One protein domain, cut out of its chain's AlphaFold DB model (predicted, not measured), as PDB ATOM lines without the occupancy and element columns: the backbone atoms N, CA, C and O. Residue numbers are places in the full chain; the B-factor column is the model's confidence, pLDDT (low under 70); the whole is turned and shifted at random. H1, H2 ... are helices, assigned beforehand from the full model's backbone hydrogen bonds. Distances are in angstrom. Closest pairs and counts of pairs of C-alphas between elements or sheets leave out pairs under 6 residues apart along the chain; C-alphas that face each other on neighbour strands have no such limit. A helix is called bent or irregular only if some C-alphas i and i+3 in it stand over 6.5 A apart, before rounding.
ATOM      1  N   MET A   2      87.673  97.883  88.933       66.12
ATOM      2  CA  MET A   2      87.968  96.444  89.135       66.12
ATOM      3  C   MET A   2      87.627  95.879  90.530       66.12
ATOM      4  O   MET A   2      87.354  94.688  90.653       66.12
ATOM      5  N   PHE A   3      87.586  96.718  91.573       77.50
ATOM      6  CA  PHE A   3      87.249  96.289  92.940       77.50
ATOM      7  C   PHE A   3      85.827  95.737  93.076       77.50
ATOM      8  O   PHE A   3      85.629  94.769  93.796       77.50
ATOM      9  N   TRP A   4      84.848  96.289  92.356       79.12
ATOM     10  CA  TRP A   4      83.472  95.781  92.380       79.12
ATOM     11  C   TRP A   4      83.316  94.472  91.599       79.12
ATOM     12  O   TRP A   4      82.523  93.624  91.993       79.12
ATOM     13  N   GLY A   5      84.121  94.259  90.551       85.00
ATOM     14  CA  GLY A   5      84.159  92.985  89.825       85.00
ATOM     15  C   GLY A   5      84.717  91.845  90.683       85.00
ATOM     16  O   GLY A   5      84.071  90.814  90.844       85.00
ATOM     17  N   LEU A   6      85.881  92.055  91.306       88.88
ATOM     18  CA  LEU A   6      86.481  91.088  92.240       88.88
ATOM     19  C   LEU A   6      85.655  90.929  93.523       88.88
ATOM     20  O   LEU A   6      85.431  89.808  93.982       88.88
ATOM     21  N   GLY A   7      85.156  92.037  94.069       90.69
ATOM     22  CA  GLY A   7      84.275  92.052  95.233       90.69
ATOM     23  C   GLY A   7      82.984  91.274  94.990       90.69
ATOM     24  O   GLY A   7      82.590  90.490  95.847       90.69
ATOM     25  N   GLY A   8      82.382  91.396  93.803       90.31
ATOM     26  CA  GLY A   8      81.202  90.624  93.410       90.31
ATOM     27  C   GLY A   8      81.458  89.117  93.378       90.31
ATOM     28  O   GLY A   8      80.640  88.350  93.878       90.31
ATOM     29  N   ILE A   9      82.617  88.679  92.872       90.81
ATOM     30  CA  ILE A   9      82.995  87.255  92.846       90.81
ATOM     31  C   ILE A   9      83.192  86.713  94.268       90.81
ATOM     32  O   ILE A   9      82.704  85.629  94.593       90.81
ATOM     33  N   ILE A  10      83.892  87.461  95.127       92.31
ATOM     34  CA  ILE A  10      84.122  87.079  96.529       92.31
ATOM     35  C   ILE A  10      82.795  87.024  97.293       92.31
ATOM     36  O   ILE A  10      82.537  86.054  98.008       92.31
ATOM     37  N   LEU A  11      81.934  88.025  97.103       88.81
ATOM     38  CA  LEU A  11      80.618  88.099  97.726       88.81
ATOM     39  C   LEU A  11      79.714  86.963  97.251       88.81
ATOM     40  O   LEU A  11      79.078  86.322  98.078       88.81
ATOM     41  N   LEU A  12      79.716  86.643  95.955       90.62
ATOM     42  CA  LEU A  12      79.008  85.477  95.442       90.62
ATOM     43  C   LEU A  12      79.539  84.212  96.121       90.62
ATOM     44  O   LEU A  12      78.771  83.463  96.703       90.62
ATOM     45  N   LYS A  13      80.853  83.991  96.161       90.31
ATOM     46  CA  LYS A  13      81.414  82.764  96.744       90.31
ATOM     47  C   LYS A  13      81.138  82.615  98.247       90.31
ATOM     48  O   LYS A  13      80.940  81.494  98.711       90.31
ATOM     49  N   LEU A  14      81.125  83.718  99.000       89.62
ATOM     50  CA  LEU A  14      80.921  83.713 100.452       89.62
ATOM     51  C   LEU A  14      79.448  83.777 100.854       89.62
ATOM     52  O   LEU A  14      79.037  83.020 101.723       89.62
ATOM     53  N   VAL A  15      78.653  84.659 100.247       90.88
ATOM     54  CA  VAL A  15      77.266  84.942 100.653       90.88
ATOM     55  C   VAL A  15      76.274  84.004  99.972       90.88
ATOM     56  O   VAL A  15      75.342  83.542 100.631       90.88
ATOM     57  N   TYR A  16      76.483  83.655  98.698       89.38
ATOM     58  CA  TYR A  16      75.588  82.760  97.954       89.38
ATOM     59  C   TYR A  16      75.292  81.428  98.658       89.38
ATOM     60  O   TYR A  16      74.116  81.080  98.727       89.38
ATOM     61  N   PRO A  17      76.264  80.676  99.219       88.38
ATOM     62  CA  PRO A  17      75.949  79.391  99.848       88.38
ATOM     63  C   PRO A  17      75.047  79.539 101.077       88.38
ATOM     64  O   PRO A  17      74.234  78.656 101.344       88.38
ATOM     65  N   TYR A  18      75.157  80.646 101.818       90.06
ATOM     66  CA  TYR A  18      74.223  80.932 102.902       90.06
ATOM     67  C   TYR A  18      72.876  81.341 102.320       90.06
ATOM     68  O   TYR A  18      71.881  80.692 102.614       90.06
ATOM     69  N   LEU A  19      72.836  82.334 101.433       86.81
ATOM     70  CA  LEU A  19      71.587  82.836 100.859       86.81
ATOM     71  C   LEU A  19      70.770  81.729 100.172       86.81
ATOM     72  O   LEU A  19      69.570  81.622 100.400       86.81
ATOM     73  N   SER A  20      71.427  80.852  99.408       87.62
ATOM     74  CA  SER A  20      70.803  79.720  98.714       87.62
ATOM     75  C   SER A  20      70.111  78.768  99.687       87.62
ATOM     76  O   SER A  20      68.951  78.420  99.481       87.62
ATOM     77  N   LYS A  21      70.761  78.424 100.808       87.19
ATOM     78  CA  LYS A  21      70.151  77.579 101.851       87.19
ATOM     79  C   LYS A  21      68.928  78.227 102.499       87.19
ATOM     80  O   LYS A  21      68.058  77.523 103.003       87.19
ATOM     81  N   TRP A  22      68.877  79.557 102.554       86.12
ATOM     82  CA  TRP A  22      67.719  80.281 103.082       86.12
ATOM     83  C   TRP A  22      66.586  80.354 102.059       86.12
ATOM     84  O   TRP A  22      65.433  80.148 102.427       86.12
ATOM     85  N   ILE A  23      66.905  80.583 100.783       83.31
ATOM     86  CA  ILE A  23      65.919  80.643  99.696       83.31
ATOM     87  C   ILE A  23      65.254  79.278  99.478       83.31
ATOM     88  O   ILE A  23      64.045  79.225  99.282       83.31
ATOM     89  N   GLU A  24      65.995  78.174  99.593       85.50
ATOM     90  CA  GLU A  24      65.442  76.813  99.476       85.50
ATOM     91  C   GLU A  24      64.399  76.473 100.552       85.50
ATOM     92  O   GLU A  24      63.546  75.615 100.334       85.50
ATOM     93  N   LYS A  25      64.412  77.163 101.703       85.31
ATOM     94  CA  LYS A  25      63.370  77.003 102.732       85.31
ATOM     95  C   LYS A  25      62.042  77.642 102.332       85.31
ATOM     96  O   LYS A  25      61.021  77.364 102.961       85.31
ATOM     97  N   ILE A  26      62.042  78.518 101.329       83.75
ATOM     98  CA  ILE A  26      60.844  79.212 100.874       83.75
ATOM     99  C   ILE A  26      60.098  78.289  99.902       83.75
ATOM    100  O   ILE A  26      60.650  77.905  98.870       83.75
ATOM    101  N   PRO A  27      58.828  77.939 100.174       87.38
ATOM    102  CA  PRO A  27      58.068  77.084  99.273       87.38
ATOM    103  C   PRO A  27      57.893  77.767  97.911       87.38
ATOM    104  O   PRO A  27      57.482  78.926  97.829       87.38
ATOM    105  N   TYR A  28      58.153  77.028  96.828       81.94
ATOM    106  CA  TYR A  28      58.193  77.557  95.456       81.94
ATOM    107  C   TYR A  28      56.933  78.348  95.061       81.94
ATOM    108  O   TYR A  28      57.013  79.404  94.433       81.94
ATOM    109  N   GLN A  29      55.753  77.879  95.480       84.38
ATOM    110  CA  GLN A  29      54.485  78.552  95.186       84.38
ATOM    111  C   GLN A  29      54.361  79.922  95.870       84.38
ATOM    112  O   GLN A  29      53.772  80.841  95.300       84.38
ATOM    113  N   PHE A  30      54.918  80.066  97.075       88.88
ATOM    114  CA  PHE A  30      54.967  81.341  97.787       88.88
ATOM    115  C   PHE A  30      56.004  82.264  97.149       88.88
ATOM    116  O   PHE A  30      55.682  83.405  96.823       88.88
ATOM    117  N   GLY A  31      57.200  81.734  96.867       85.69
ATOM    118  CA  GLY A  31      58.268  82.465  96.186       85.69
ATOM    119  C   GLY A  31      57.802  83.072  94.862       85.69
ATOM    120  O   GLY A  31      57.994  84.261  94.641       85.69
ATOM    121  N   LYS A  32      57.085  82.311  94.024       89.88
ATOM    122  CA  LYS A  32      56.545  82.819  92.751       89.88
ATOM    123  C   LYS A  32      55.626  84.031  92.943       89.88
ATOM    124  O   LYS A  32      55.788  85.027  92.245       89.88
ATOM    125  N   LYS A  33      54.681  83.965  93.887       93.62
ATOM    126  CA  LYS A  33      53.743  85.070  94.157       93.62
ATOM    127  C   LYS A  33      54.473  86.310  94.665       93.62
ATOM    128  O   LYS A  33      54.214  87.406  94.175       93.62
ATOM    129  N   VAL A  34      55.397  86.126  95.607       92.88
ATOM    130  CA  VAL A  34      56.191  87.218  96.182       92.88
ATOM    131  C   VAL A  34      57.068  87.868  95.118       92.88
ATOM    132  O   VAL A  34      57.054  89.086  94.998       92.88
ATOM    133  N   THR A  35      57.765  87.085  94.292       91.62
ATOM    134  CA  THR A  35      58.607  87.628  93.218       91.62
ATOM    135  C   THR A  35      57.784  88.396  92.191       91.62
ATOM    136  O   THR A  35      58.185  89.488  91.798       91.62
ATOM    137  N   THR A  36      56.621  87.886  91.774       94.69
ATOM    138  CA  THR A  36      55.731  88.626  90.864       94.69
ATOM    139  C   THR A  36      55.246  89.931  91.494       94.69
ATOM    140  O   THR A  36      55.274  90.964  90.832       94.69
ATOM    141  N   PHE A  37      54.848  89.910  92.768       96.06
ATOM    142  CA  PHE A  37      54.434  91.116  93.484       96.06
ATOM    143  C   PHE A  37      55.569  92.145  93.584       96.06
ATOM    144  O   PHE A  37      55.369  93.305  93.235       96.06
ATOM    145  N   LEU A  38      56.767  91.718  93.990       95.50
ATOM    146  CA  LEU A  38      57.945  92.582  94.085       95.50
ATOM    147  C   LEU A  38      58.341  93.159  92.726       95.50
ATOM    148  O   LEU A  38      58.691  94.329  92.646       95.50
ATOM    149  N   LEU A  39      58.251  92.366  91.659       96.25
ATOM    150  CA  LEU A  39      58.539  92.835  90.308       96.25
ATOM    151  C   LEU A  39      57.571  93.949  89.894       96.25
ATOM    152  O   LEU A  39      58.012  94.991  89.417       96.25
ATOM    153  N   VAL A  40      56.269  93.768  90.124       96.75
ATOM    154  CA  VAL A  40      55.266  94.811  89.848       96.75
ATOM    155  C   VAL A  40      55.503  96.046  90.720       96.75
ATOM    156  O   VAL A  40      55.425  97.167  90.220       96.75
ATOM    157  N   PHE A  41      55.839  95.856  91.996       96.75
ATOM    158  CA  PHE A  41      56.138  96.946  92.920       96.75
ATOM    159  C   PHE A  41      57.349  97.775  92.469       96.75
ATOM    160  O   PHE A  41      57.245  98.994  92.380       96.75
ATOM    161  N   ILE A  42      58.461  97.126  92.111       96.06
ATOM    162  CA  ILE A  42      59.673  97.802  91.625       96.06
ATOM    163  C   ILE A  42      59.399  98.538  90.312       96.06
ATOM    164  O   ILE A  42      59.894  99.647  90.122       96.06
ATOM    165  N   LEU A  43      58.601  97.960  89.406       96.81
ATOM    166  CA  LEU A  43      58.208  98.646  88.173       96.81
ATOM    167  C   LEU A  43      57.419  99.922  88.476       96.81
ATOM    168  O   LEU A  43      57.696 100.964  87.889       96.81
ATOM    169  N   PHE A  44      56.466  99.852  89.404       95.94
ATOM    170  CA  PHE A  44      55.674 101.011  89.805       95.94
ATOM    171  C   PHE A  44      56.534 102.096  90.467       95.94
ATOM    172  O   PHE A  44      56.460 103.263  90.083       95.94
ATOM    173  N   ASP A  45      57.401 101.702  91.397       94.50
ATOM    174  CA  ASP A  45      58.366 102.583  92.061       94.50
ATOM    175  C   ASP A  45      59.316 103.269  91.060       94.50
ATOM    176  O   ASP A  45      59.521 104.485  91.104       94.50
ATOM    177  N   SER A  46      59.810 102.515  90.074       94.81
ATOM    178  CA  SER A  46      60.678 103.046  89.015       94.81
ATOM    179  C   SER A  46      59.955 104.077  88.147       94.81
ATOM    180  O   SER A  46      60.530 105.108  87.802       94.81
ATOM    181  N   VAL A  47      58.683 103.832  87.809       95.31
ATOM    182  CA  VAL A  47      57.865 104.781  87.036       95.31
ATOM    183  C   VAL A  47      57.656 106.084  87.810       95.31
ATOM    184  O   VAL A  47      57.769 107.159  87.216       95.31
ATOM    185  N   ILE A  48      57.385 106.013  89.118       91.88
ATOM    186  CA  ILE A  48      57.258 107.209  89.970       91.88
ATOM    187  C   ILE A  48      58.582 107.969  90.017       91.88
ATOM    188  O   ILE A  48      58.592 109.177  89.783       91.88
ATOM    189  N   THR A  49      59.688 107.264  90.257       91.44
ATOM    190  CA  THR A  49      61.028 107.857  90.337       91.44
ATOM    191  C   THR A  49      61.385 108.596  89.046       91.44
ATOM    192  O   THR A  49      61.730 109.777  89.085       91.44
ATOM    193  N   PHE A  50      61.199 107.952  87.890       91.88
ATOM    194  CA  PHE A  50      61.441 108.572  86.586       91.88
ATOM    195  C   PHE A  50      60.526 109.780  86.334       91.88
ATOM    196  O   PHE A  50      60.957 110.804  85.807       91.88
ATOM    197  N   SER A  51      59.255 109.687  86.733       91.81
ATOM    198  CA  SER A  51      58.299 110.789  86.582       91.81
ATOM    199  C   SER A  51      58.670 111.995  87.451       91.81
ATOM    200  O   SER A  51      58.510 113.133  87.009       91.81
ATOM    201  N   ALA A  52      59.177 111.764  88.666       90.31
ATOM    202  CA  ALA A  52      59.633 112.817  89.570       90.31
ATOM    203  C   ALA A  52      60.871 113.545  89.018       90.31
ATOM    204  O   ALA A  52      60.886 114.776  88.981       90.31
ATOM    205  N   GLU A  53      61.858 112.802  88.511       89.44
ATOM    206  CA  GLU A  53      63.047 113.366  87.857       89.44
ATOM    207  C   GLU A  53      62.677 114.147  86.583       89.44
ATOM    208  O   GLU A  53      63.099 115.289  86.383       89.44
ATOM    209  N   PHE A  54      61.806 113.586  85.740       89.56
ATOM    210  CA  PHE A  54      61.313 114.282  84.552       89.56
ATOM    211  C   PHE A  54      60.586 115.582  84.915       89.56
ATOM    212  O   PHE A  54      60.754 116.608  84.248       89.56
ATOM    213  N   ARG A  55      59.801 115.569  86.001       90.69
ATOM    214  CA  ARG A  55      59.116 116.761  86.498       90.69
ATOM    215  C   ARG A  55      60.099 117.804  87.030       90.69
ATOM    216  O   ARG A  55      59.906 118.980  86.734       90.69
ATOM    217  N   GLN A  56      61.152 117.399  87.738       88.81
ATOM    218  CA  GLN A  56      62.236 118.297  88.149       88.81
ATOM    219  C   GLN A  56      62.855 119.001  86.935       88.81
ATOM    220  O   GLN A  56      62.868 120.228  86.893       88.81
ATOM    221  N   SER A  57      63.195 118.253  85.878       87.62
ATOM    222  CA  SER A  57      63.710 118.836  84.629       87.62
ATOM    223  C   SER A  57      62.737 119.832  83.977       87.62
ATOM    224  O   SER A  57      63.149 120.862  83.438       87.62
ATOM    225  N   GLN A  58      61.426 119.570  84.034       88.62
ATOM    226  CA  GLN A  58      60.413 120.516  83.554       88.62
ATOM    227  C   GLN A  58      60.340 121.794  84.398       88.62
ATOM    228  O   GLN A  58      60.164 122.875  83.832       88.62
ATOM    229  N   ARG A  59      60.467 121.683  85.728       87.12
ATOM    230  CA  ARG A  59      60.497 122.838  86.640       87.12
ATOM    231  C   ARG A  59      61.718 123.712  86.373       87.12
ATOM    232  O   ARG A  59      61.563 124.926  86.282       87.12
ATOM    233  N   ASP A  60      62.875 123.103  86.135       86.31
ATOM    234  CA  ASP A  60      64.113 123.824  85.811       86.31
ATOM    235  C   ASP A  60      64.008 124.593  84.481       86.31
ATOM    236  O   ASP A  60      64.616 125.647  84.307       86.31
ATOM    237  N   ARG A  61      63.168 124.114  83.552       87.00
ATOM    238  CA  ARG A  61      62.830 124.793  82.287       87.00
ATOM    239  C   ARG A  61      61.662 125.786  82.404       87.00
ATOM    240  O   ARG A  61      61.237 126.334  81.389       87.00
ATOM    241  N   GLY A  62      61.115 126.002  83.602       85.94
ATOM    242  CA  GLY A  62      60.011 126.935  83.855       85.94
ATOM    243  C   GLY A  62      58.624 126.451  83.413       85.94
ATOM    244  O   GLY A  62      57.710 127.265  83.287       85.94
ATOM    245  N   ILE A  63      58.432 125.149  83.167       87.06
ATOM    246  CA  ILE A  63      57.143 124.588  82.734       87.06
ATOM    247  C   ILE A  63      56.268 124.293  83.973       87.06
ATOM    248  O   ILE A  63      56.656 123.466  84.812       87.06
ATOM    249  N   PRO A  64      55.083 124.922  84.123       85.44
ATOM    250  CA  PRO A  64      54.203 124.702  85.272       85.44
ATOM    251  C   PRO A  64      53.464 123.357  85.194       85.44
ATOM    252  O   PRO A  64      53.252 122.804  84.115       85.44
ATOM    253  N   ALA A  65      53.039 122.832  86.346       86.50
ATOM    254  CA  ALA A  65      52.250 121.604  86.416       86.50
ATOM    255  C   ALA A  65      50.852 121.817  85.819       86.50
ATOM    256  O   ALA A  65      50.086 122.660  86.283       86.50
ATOM    257  N   THR A  66      50.498 121.019  84.813       85.12
ATOM    258  CA  THR A  66      49.217 121.129  84.095       85.12
ATOM    259  C   THR A  66      48.184 120.085  84.512       85.12
ATOM    260  O   THR A  66      47.009 120.228  84.190       85.12
ATOM    261  N   ASN A  67      48.589 119.035  85.231       88.06
ATOM    262  CA  ASN A  67      47.714 117.934  85.625       88.06
ATOM    263  C   ASN A  67      47.874 117.565  87.112       88.06
ATOM    264  O   ASN A  67      48.844 117.940  87.770       88.06
ATOM    265  N   LEU A  68      46.903 116.809  87.636       87.44
ATOM    266  CA  LEU A  68      46.872 116.394  89.045       87.44
ATOM    267  C   LEU A  68      48.092 115.551  89.440       87.44
ATOM    268  O   LEU A  68      48.601 115.692  90.547       87.44
ATOM    269  N   VAL A  69      48.589 114.708  88.532       85.06
ATOM    270  CA  VAL A  69      49.776 113.877  88.781       85.06
ATOM    271  C   VAL A  69      51.024 114.747  88.948       85.06
ATOM    272  O   VAL A  69      51.781 114.537  89.887       85.06
ATOM    273  N   ALA A  70      51.217 115.762  88.105       86.12
ATOM    274  CA  ALA A  70      52.332 116.697  88.222       86.12
ATOM    275  C   ALA A  70      52.246 117.532  89.504       86.12
ATOM    276  O   ALA A  70      53.269 117.754  90.138       86.12
ATOM    277  N   GLN A  71      51.043 117.940  89.924       88.56
ATOM    278  CA  GLN A  71      50.861 118.646  91.199       88.56
ATOM    279  C   GLN A  71      51.182 117.752  92.403       88.56
ATOM    280  O   GLN A  71      51.834 118.197  93.343       88.56
ATOM    281  N   LEU A  72      50.772 116.479  92.367       90.69
ATOM    282  CA  LEU A  72      51.133 115.503  93.398       90.69
ATOM    283  C   LEU A  72      52.647 115.268  93.436       90.69
ATOM    284  O   LEU A  72      53.230 115.254  94.516       90.69
ATOM    285  N   LEU A  73      53.290 115.128  92.276       89.94
ATOM    286  CA  LEU A  73      54.745 114.988  92.188       89.94
ATOM    287  C   LEU A  73      55.471 116.239  92.699       89.94
ATOM    288  O   LEU A  73      56.468 116.105  93.395       89.94
ATOM    289  N   ASP A  74      54.963 117.440  92.416       89.00
ATOM    290  CA  ASP A  74      55.517 118.693  92.942       89.00
ATOM    291  C   ASP A  74      55.376 118.793  94.470       89.00
ATOM    292  O   ASP A  74      56.267 119.325  95.130       89.00
ATOM    293  N   TYR A  75      54.286 118.263  95.037       89.81
ATOM    294  CA  TYR A  75      54.035 118.269  96.480       89.81
ATOM    295  C   TYR A  75      54.889 117.245  97.243       89.81
ATOM    296  O   TYR A  75      55.472 117.576  98.272       89.81
ATOM    297  N   TYR A  76      54.960 116.001  96.756       90.00
ATOM    298  CA  TYR A  76      55.685 114.920  97.435       90.00
ATOM    299  C   TYR A  76      57.183 114.889  97.107       90.00
ATOM    300  O   TYR A  76      57.978 114.481  97.953       90.00
ATOM    301  N   PHE A  77      57.575 115.328  95.907       89.81
ATOM    302  CA  PHE A  77      58.960 115.323  95.424       89.81
ATOM    303  C   PHE A  77      59.397 116.721  94.944       89.81
ATOM    304  O   PHE A  77      59.656 116.934  93.747       89.81
ATOM    305  N   PRO A  78      59.484 117.698  95.865       88.31
ATOM    306  CA  PRO A  78      60.045 119.008  95.561       88.31
ATOM    307  C   PRO A  78      61.560 118.919  95.304       88.31
ATOM    308  O   PRO A  78      62.216 117.932  95.647       88.31
ATOM    309  N   ASN A  79      62.126 119.956  94.674       85.50
ATOM    310  CA  ASN A  79      63.534 119.967  94.252       85.50
ATOM    311  C   ASN A  79      64.504 119.750  95.427       85.50
ATOM    312  O   ASN A  79      65.457 118.999  95.289       85.50
ATOM    313  N   ASP A  80      64.231 120.304  96.611       86.06
ATOM    314  CA  ASP A  80      65.089 120.145  97.793       86.06
ATOM    315  C   ASP A  80      65.158 118.697  98.311       86.06
ATOM    316  O   ASP A  80      66.158 118.292  98.913       86.06
ATOM    317  N   VAL A  81      64.101 117.914  98.086       87.06
ATOM    318  CA  VAL A  81      64.062 116.482  98.395       87.06
ATOM    319  C   VAL A  81      64.802 115.703  97.314       87.06
ATOM    320  O   VAL A  81      65.659 114.879  97.638       87.06
ATOM    321  N   LEU A  82      64.517 115.982  96.041       87.12
ATOM    322  CA  LEU A  82      65.154 115.289  94.921       87.12
ATOM    323  C   LEU A  82      66.662 115.535  94.876       87.12
ATOM    324  O   LEU A  82      67.408 114.578  94.714       87.12
ATOM    325  N   ASP A  83      67.132 116.748  95.151       85.50
ATOM    326  CA  ASP A  83      68.563 117.075  95.188       85.50
ATOM    327  C   ASP A  83      69.305 116.329  96.308       85.50
ATOM    328  O   ASP A  83      70.489 116.015  96.180       85.50
ATOM    329  N   LYS A  84      68.617 115.987  97.408       85.75
ATOM    330  CA  LYS A  84      69.175 115.142  98.480       85.75
ATOM    331  C   LYS A  84      69.201 113.664  98.109       85.75
ATOM    332  O   LYS A  84      70.096 112.952  98.557       85.75
ATOM    333  N   ILE A  85      68.230 113.202  97.329       85.81
ATOM    334  CA  ILE A  85      68.175 111.818  96.844       85.81
ATOM    335  C   ILE A  85      69.209 111.618  95.724       85.81
ATOM    336  O   ILE A  85      69.938 110.627  95.712       85.81
ATOM    337  N   PHE A  86      69.330 112.597  94.830       80.69
ATOM    338  CA  PHE A  86      70.137 112.574  93.614       80.69
ATOM    339  C   PHE A  86      71.387 113.467  93.704       80.69
ATOM    340  O   PHE A  86      71.798 114.071  92.718       80.69
TER     341      PHE A  86
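Overview. This is residues 2 to 86 of the 94 residues of an uncharacterized protein of bioreactor metagenome (UniProt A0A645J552). The model is an open V made of two helices, the kinked H1 and the much longer H2, with a small head of two short helices, H3 and H4, at the far end of H2. H3 crosses the last part of H2 and packs on its residues 51 to 55, while H1 has no other helix packed on it and sticks out with residues 2 to 22. The printed part has 85 residues with four named helices, H1, H2, H3 and H4 in that order, and no named strand; the class is all helix. The whole is extended, with a radius of gyration of the C-alphas of 19.8 A, and its outline is flat, 52 by 38 by 15 A.

Along the chain. Find C-alpha 2 at (87.968, 96.444, 89.135); from there H1 runs over residues 2 to 23, 29.1 A from first to last C-alpha. Near residue 17 you meet a kink of 49 degrees, and H1 is irregular, but only just: C-alphas 14 and 17 are 6.6 A apart. Go on to C-alpha 28 at (58.193, 77.557, 95.456), where H2 begins; it holds residues 28 to 60 and is 47.6 A long. H3 follows with residues 68 to 76, 12.3 A long. H4 holds residues 79 to 85, is 9.7 A long and ends at C-alpha 85, (68.175, 111.818, 96.844).

Arrangement. Start at H1, which is apart from H2, H3 and H4. Look next along H2, where residues 32 to 47 stand free. Farther on, H2 touches H3 with residues 51 to 55 alone; the closest C-alphas are those of Ala 52 and Leu 73, 6.0 A apart, and the two lines are about perpendicular, at 90 degrees. With residues 53 to 56 alone H2 only just touches H4, with 3 pairs of C-alphas within 8 A; the closest are those of Gln 56 and Asn 79, 6.5 A apart. H2 and H4 run opposite ways at a steep tilt of 43 degrees. H3 and H4 are apart. In H3 every O i to N i+4 pair is within hydrogen-bond range; in H1 it is 15 of 18, in H2 28 of 29 and in H4 2 of 3.

Size, cuts and confidence. The two C-alphas farthest apart are those of Lys 21 and Gly 62, at 53.5 A. The printed part runs from residue 2 to residue 86 without a cut. The links from H1 to H2 and from H3 to H4 are tight, the link from H2 to H3, 7 residues, is short, and no link is long. The mean pLDDT of the printed part is 88.7, and residue 2 alone is under 70.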